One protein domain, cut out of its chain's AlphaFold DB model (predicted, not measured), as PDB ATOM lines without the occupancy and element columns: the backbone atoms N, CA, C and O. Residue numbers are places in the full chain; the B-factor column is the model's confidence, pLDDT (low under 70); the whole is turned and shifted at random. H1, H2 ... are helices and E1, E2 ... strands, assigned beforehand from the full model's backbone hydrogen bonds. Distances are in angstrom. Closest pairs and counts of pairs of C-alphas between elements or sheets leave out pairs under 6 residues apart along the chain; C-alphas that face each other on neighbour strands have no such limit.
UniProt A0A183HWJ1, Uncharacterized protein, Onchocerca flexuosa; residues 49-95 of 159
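This is residues 49 to 95 of the 159 residues of an uncharacterized protein of Onchocerca flexuosa (UniProt A0A183HWJ1). A small two-stranded hairpin, E1 and E2, stands in the middle of a flat, drawn-out chain, with the long helix H1 toward one end and the shorter helix H4 at the other. The very short helices H2 and H3 lie at the base of the hairpin, and residues 50 to 56 and 59 to 65, most of them in H1, stick out free. The printed part has 47 residues with four named helices and two named strands, in the order H1, H2, E1, E2, H3, H4; the sheet, E1 - E2, is antiparallel, and the class is mixed, helices and strands. The whole is loose, with a radius of gyration of the C-alphas of 13.7 A and spans of 44 by 23 by 8 A.

E1 is residues 70 to 73, 9.3 A long, and E2 is residues 78 to 81, 10.1 A. H2, residues 66 to 69, comes before E1, and H3, residues 82 to 85, follows E2. H1, residues 51 to 63, is 18.3 A long and begins at C-alpha 51 (-8.637, 24.783, -3.415). H4, residues 87 to 94, is 9.9 A long and ends at C-alpha 94 (-13.059, 9.890, -40.311).

E1 and E2 form a hairpin, antiparallel at 142 degrees, with N 71 and O 80 at 2.9 A and N 73 and O 78 at 2.8 A, within hydrogen-bond range. The closest C-alphas of E1 and H3, those of Phe 70 and Phe 82, are 5.9 A apart. H2 and H3 are close but not clearly touching, the closest C-alphas, of Ser 69 and Phe 82, being 5.4 A apart. H1 and H2 are also close but not clearly touching, with the C-alphas of Leu 61 and Phe 67 closest at 7.1 A. H3 and H4 only just touch, and only at the corner, with 3 pairs of C-alphas within 8 A, the closest those of Ser 83 and Ala 90 at 5.1 A. H1 is apart from E1, E2, H3 and H4. Every O i to N i+4 pair is within hydrogen-bond range in H1, and 3 of 4 are in H4; H2 and H3 are too short for such a pair.

The two C-alphas farthest apart, those of Ala 50 and Arg 95, are 45.0 A apart. The printed part has no cut, and the five links between successive elements are tight. The mean pLDDT of the printed part is 85.2; residues 91 to 95 are under 70.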
ATOM      1  N   PRO A  49      -4.372  29.132  -7.782       86.62
ATOM      2  CA  PRO A  49      -5.744  29.227  -7.293       86.62
ATOM      3  C   PRO A  49      -5.951  28.443  -6.001       86.62
ATOM      4  O   PRO A  49      -5.442  27.329  -5.846       86.62
ATOM      5  N   ALA A  50      -6.741  28.985  -5.075       90.88
ATOM      6  CA  ALA A  50      -7.056  28.281  -3.835       90.88
ATOM      7  C   ALA A  50      -7.907  27.030  -4.119       90.88
ATOM      8  O   ALA A  50      -8.641  26.977  -5.105       90.88
ATOM      9  N   HIS A  51      -7.896  26.040  -3.218       90.88
ATOM     10  CA  HIS A  51      -8.637  24.783  -3.415       90.88
ATOM     11  C   HIS A  51     -10.117  25.001  -3.791       90.88
ATOM     12  O   HIS A  51     -10.645  24.331  -4.673       90.88
ATOM     13  N   LYS A  52     -10.791  25.984  -3.179       93.38
ATOM     14  CA  LYS A  52     -12.189  26.316  -3.499       93.38
ATOM     15  C   LYS A  52     -12.374  26.780  -4.951       93.38
ATOM     16  O   LYS A  52     -13.352  26.404  -5.588       93.38
ATOM     17  N   GLU A  53     -11.448  27.580  -5.466       89.56
ATOM     18  CA  GLU A  53     -11.476  28.067  -6.849       89.56
ATOM     19  C   GLU A  53     -11.172  26.937  -7.832       89.56
ATOM     20  O   GLU A  53     -11.845  26.817  -8.850       89.56
ATOM     21  N   GLN A  54     -10.234  26.050  -7.490       92.06
ATOM     22  CA  GLN A  54      -9.947  24.857  -8.291       92.06
ATOM     23  C   GLN A  54     -11.187  23.967  -8.445       92.06
ATOM     24  O   GLN A  54     -11.491  23.526  -9.550       92.06
ATOM     25  N   GLN A  55     -11.942  23.742  -7.362       94.00
ATOM     26  CA  GLN A  55     -13.192  22.972  -7.413       94.00
ATOM     27  C   GLN A  55     -14.253  23.648  -8.291       94.00
ATOM     28  O   GLN A  55     -14.977  22.969  -9.017       94.00
ATOM     29  N   GLN A  56     -14.331  24.981  -8.256       93.00
ATOM     30  CA  GLN A  56     -15.244  25.742  -9.107       93.00
ATOM     31  C   GLN A  56     -14.872  25.612 -10.591       93.00
ATOM     32  O   GLN A  56     -15.740  25.312 -11.406       93.00
ATOM     33  N   ILE A  57     -13.589  25.752 -10.935       89.94
ATOM     34  CA  ILE A  57     -13.093  25.562 -12.308       89.94
ATOM     35  C   ILE A  57     -13.356  24.126 -12.774       89.94
ATOM     36  O   ILE A  57     -13.846  23.911 -13.879       89.94
ATOM     37  N   LEU A  58     -13.084  23.133 -11.925       92.06
ATOM     38  CA  LEU A  58     -13.353  21.731 -12.239       92.06
ATOM     39  C   LEU A  58     -14.840  21.497 -12.528       92.06
ATOM     40  O   LEU A  58     -15.174  20.820 -13.499       92.06
ATOM     41  N   LYS A  59     -15.726  22.074 -11.711       93.75
ATOM     42  CA  LYS A  59     -17.172  22.012 -11.929       93.75
ATOM     43  C   LYS A  59     -17.556  22.630 -13.274       93.75
ATOM     44  O   LYS A  59     -18.286  21.999 -14.024       93.75
ATOM     45  N   GLU A  60     -17.034  23.810 -13.601       92.12
ATOM     46  CA  GLU A  60     -17.298  24.473 -14.883       92.12
ATOM     47  C   GLU A  60     -16.836  23.623 -16.076       92.12
ATOM     48  O   GLU A  60     -17.572  23.473 -17.049       92.12
ATOM     49  N   LEU A  61     -15.659  22.994 -15.985       91.19
ATOM     50  CA  LEU A  61     -15.153  22.088 -17.020       91.19
ATOM     51  C   LEU A  61     -16.015  20.825 -17.167       91.19
ATOM     52  O   LEU A  61     -16.238  20.361 -18.288       91.19
ATOM     53  N   LEU A  62     -16.507  20.270 -16.056       91.12
ATOM     54  CA  LEU A  62     -17.418  19.122 -16.059       91.12
ATOM     55  C   LEU A  62     -18.778  19.483 -16.665       91.12
ATOM     56  O   LEU A  62     -19.269  18.756 -17.529       91.12
ATOM     57  N   ASP A  63     -19.351  20.616 -16.261       91.56
ATOM     58  CA  ASP A  63     -20.633  21.116 -16.765       91.56
ATOM     59  C   ASP A  63     -20.538  21.438 -18.270       91.56
ATOM     60  O   ASP A  63     -21.463  21.153 -19.031       91.56
ATOM     61  N   ALA A  64     -19.384  21.933 -18.732       88.50
ATOM     62  CA  ALA A  64     -19.078  22.149 -20.146       88.50
ATOM     63  C   ALA A  64     -18.677  20.871 -20.909       88.50
ATOM     64  O   ALA A  64     -18.368  20.946 -22.099       88.50
ATOM     65  N   ARG A  65     -18.652  19.701 -20.247       86.88
ATOM     66  CA  ARG A  65     -18.255  18.404 -20.829       86.88
ATOM     67  C   ARG A  65     -16.869  18.456 -21.490       86.88
ATOM     68  O   ARG A  65     -16.586  17.717 -22.431       86.88
ATOM     69  N   PHE A  66     -15.982  19.319 -20.988       88.62
ATOM     70  CA  PHE A  66     -14.655  19.547 -21.560       88.62
ATOM     71  C   PHE A  66     -13.846  18.245 -21.641       88.62
ATOM     72  O   PHE A  66     -13.216  17.959 -22.661       88.62
ATOM     73  N   PHE A  67     -13.935  17.416 -20.597       86.62
ATOM     74  CA  PHE A  67     -13.184  16.163 -20.491       86.62
ATOM     75  C   PHE A  67     -13.647  15.051 -21.440       86.62
ATOM     76  O   PHE A  67     -12.901  14.099 -21.665       86.62
ATOM     77  N   ASP A  68     -14.828  15.184 -22.051       84.88
ATOM     78  CA  ASP A  68     -15.252  14.293 -23.137       84.88
ATOM     79  C   ASP A  68     -14.452  14.569 -24.418       84.88
ATOM     80  O   ASP A  68     -14.223  13.674 -25.232       84.88
ATOM     81  N   SER A  69     -14.041  15.827 -24.607       84.31
ATOM     82  CA  SER A  69     -13.344  16.294 -25.807       84.31
ATOM     83  C   SER A  69     -11.828  16.284 -25.645       84.31
ATOM     84  O   SER A  69     -11.118  16.003 -26.611       84.31
ATOM     85  N   PHE A  70     -11.329  16.594 -24.447       90.38
ATOM     86  CA  PHE A  70      -9.907  16.695 -24.126       90.38
ATOM     87  C   PHE A  70      -9.580  15.939 -22.844       90.38
ATOM     88  O   PHE A  70     -10.149  16.208 -21.792       90.38
ATOM     89  N   SER A  71      -8.607  15.037 -22.898       90.31
ATOM     90  CA  SER A  71      -8.170  14.275 -21.730       90.31
ATOM     91  C   SER A  71      -6.650  14.166 -21.667       90.31
ATOM     92  O   SER A  71      -5.947  14.274 -22.680       90.31
ATOM     93  N   TYR A  72      -6.127  14.002 -20.451       88.00
ATOM     94  CA  TYR A  72      -4.699  13.823 -20.241       88.00
ATOM     95  C   TYR A  72      -4.274  12.420 -20.675       88.00
ATOM     96  O   TYR A  72      -4.785  11.416 -20.177       88.00
ATOM     97  N   ASN A  73      -3.327  12.354 -21.603       88.81
ATOM     98  CA  ASN A  73      -2.719  11.114 -22.044       88.81
ATOM     99  C   ASN A  73      -1.518  10.803 -21.155       88.81
ATOM    100  O   ASN A  73      -0.480  11.451 -21.269       88.81
ATOM    101  N   THR A  74      -1.643   9.800 -20.292       88.38
ATOM    102  CA  THR A  74      -0.563   9.394 -19.382       88.38
ATOM    103  C   THR A  74       0.625   8.761 -20.105       88.38
ATOM    104  O   THR A  74       1.733   8.798 -19.588       88.38
ATOM    105  N   VAL A  75       0.440   8.216 -21.310       88.38
ATOM    106  CA  VAL A  75       1.535   7.633 -22.103       88.38
ATOM    107  C   VAL A  75       2.356   8.733 -22.777       88.38
ATOM    108  O   VAL A  75       3.579   8.705 -22.744       88.38
ATOM    109  N   LEU A  76       1.682   9.728 -23.360       86.06
ATOM    110  CA  LEU A  76       2.320  10.871 -24.023       86.06
ATOM    111  C   LEU A  76       2.658  12.019 -23.059       86.06
ATOM    112  O   LEU A  76       3.217  13.023 -23.495       86.06
ATOM    113  N   GLN A  77       2.267  11.891 -21.789       86.25
ATOM    114  CA  GLN A  77       2.418  12.896 -20.734       86.25
ATOM    115  C   GLN A  77       1.894  14.289 -21.136       86.25
ATOM    116  O   GLN A  77       2.445  15.319 -20.750       86.25
ATOM    117  N   LYS A  78       0.806  14.343 -21.917       86.25
ATOM    118  CA  LYS A  78       0.238  15.599 -22.432       86.25
ATOM    119  C   LYS A  78      -1.281  15.564 -22.530       86.25
ATOM    120  O   LYS A  78      -1.880  14.510 -22.737       86.25
ATOM    121  N   TRP A  79      -1.907  16.735 -22.463       86.75
ATOM    122  CA  TRP A  79      -3.319  16.894 -22.814       86.75
ATOM    123  C   TRP A  79      -3.519  16.707 -24.315       86.75
ATOM    124  O   TRP A  79      -2.707  17.142 -25.132       86.75
ATOM    125  N   SER A  80      -4.579  16.006 -24.695       88.75
ATOM    126  CA  SER A  80      -4.857  15.677 -26.090       88.75
ATOM    127  C   SER A  80      -6.357  15.555 -26.320       88.75
ATOM    128  O   SER A  80      -7.105  15.165 -25.422       88.75
ATOM    129  N   CYS A  81      -6.803  15.913 -27.524       89.31
ATOM    130  CA  CYS A  81      -8.199  15.737 -27.900       89.31
ATOM    131  C   CYS A  81      -8.542  14.246 -28.052       89.31
ATOM    132  O   CYS A  81      -7.649  13.406 -28.210       89.31
ATOM    133  N   PHE A  82      -9.837  13.923 -28.079       84.81
ATOM    134  CA  PHE A  82     -10.336  12.556 -28.247       84.81
ATOM    135  C   PHE A  82      -9.659  11.809 -29.407       84.81
ATOM    136  O   PHE A  82      -9.205  10.682 -29.230       84.81
ATOM    137  N   SER A  83      -9.520  12.443 -30.576       83.38
ATOM    138  CA  SER A  83      -8.927  11.799 -31.754       83.38
ATOM    139  C   SER A  83      -7.440  11.490 -31.602       83.38
ATOM    140  O   SER A  83      -6.969  10.484 -32.127       83.38
ATOM    141  N   CYS A  84      -6.700  12.331 -30.878       86.25
ATOM    142  CA  CYS A  84      -5.290  12.095 -30.578       86.25
ATOM    143  C   CYS A  84      -5.108  10.993 -29.526       86.25
ATOM    144  O   CYS A  84      -4.123  10.262 -29.580       86.25
ATOM    145  N   ASN A  85      -6.054  10.861 -28.591       88.19
ATOM    146  CA  ASN A  85      -6.035   9.815 -27.564       88.19
ATOM    147  C   ASN A  85      -6.550   8.463 -28.060       88.19
ATOM    148  O   ASN A  85      -6.113   7.431 -27.560       88.19
ATOM    149  N   HIS A  86      -7.442   8.470 -29.049       85.31
ATOM    150  CA  HIS A  86      -8.079   7.277 -29.603       85.31
ATOM    151  C   HIS A  86      -8.033   7.287 -31.137       85.31
ATOM    152  O   HIS A  86      -9.084   7.339 -31.795       85.31
ATOM    153  N   PRO A  87      -6.832   7.264 -31.748       83.88
ATOM    154  CA  PRO A  87      -6.688   7.325 -33.199       83.88
ATOM    155  C   PRO A  87      -7.399   6.164 -33.911       83.88
ATOM    156  O   PRO A  87      -7.885   6.335 -35.025       83.88
ATOM    157  N   GLU A  88      -7.523   4.996 -33.283       80.06
ATOM    158  CA  GLU A  88      -8.272   3.843 -33.790       80.06
ATOM    159  C   GLU A  88      -9.779   4.116 -33.908       80.06
ATOM    160  O   GLU A  88     -10.408   3.763 -34.911       80.06
ATOM    161  N   ARG A  89     -10.354   4.815 -32.923       74.38
ATOM    162  CA  ARG A  89     -11.771   5.203 -32.930       74.38
ATOM    163  C   ARG A  89     -12.006   6.345 -33.907       74.38
ATOM    164  O   ARG A  89     -12.939   6.285 -34.704       74.38
ATOM    165  N   ALA A  90     -11.120   7.338 -33.912       73.62
ATOM    166  CA  ALA A  90     -11.197   8.465 -34.832       73.62
ATOM    167  C   ALA A  90     -11.073   8.031 -36.296       73.62
ATOM    168  O   ALA A  90     -11.832   8.510 -37.131       73.62
ATOM    169  N   ARG A  91     -10.188   7.076 -36.616       68.50
ATOM    170  CA  ARG A  91     -10.082   6.505 -37.970       68.50
ATOM    171  C   ARG A  91     -11.404   5.919 -38.447       68.50
ATOM    172  O   ARG A  91     -11.765   6.122 -39.596       68.50
ATOM    173  N   THR A  92     -12.143   5.237 -37.576       61.72
ATOM    174  CA  THR A  92     -13.452   4.665 -37.931       61.72
ATOM    175  C   THR A  92     -14.488   5.754 -38.233       61.72
ATOM    176  O   THR A  92     -15.305   5.582 -39.129       61.72
ATOM    177  N   ILE A  93     -14.411   6.901 -37.550       62.53
ATOM    178  CA  ILE A  93     -15.305   8.057 -37.752       62.53
ATOM    179  C   ILE A  93     -14.918   8.880 -38.995       62.53
ATOM    180  O   ILE A  93     -15.789   9.428 -39.666       62.53
ATOM    181  N   LEU A  94     -13.619   8.992 -39.290       63.59
ATOM    182  CA  LEU A  94     -13.059   9.890 -40.311       63.59
ATOM    183  C   LEU A  94     -12.829   9.227 -41.680       63.59
ATOM    184  O   LEU A  94     -12.447   9.918 -42.627       63.59
ATOM    185  N   ARG A  95     -13.043   7.910 -41.807       60.12
ATOM    186  CA  ARG A  95     -12.970   7.202 -43.096       60.12
ATOM    187  C   ARG A  95     -13.978   7.795 -44.080       60.12
ATOM    188  O   ARG A  95     -15.184   7.603 -43.965       60.12
TER     189      ARG A  95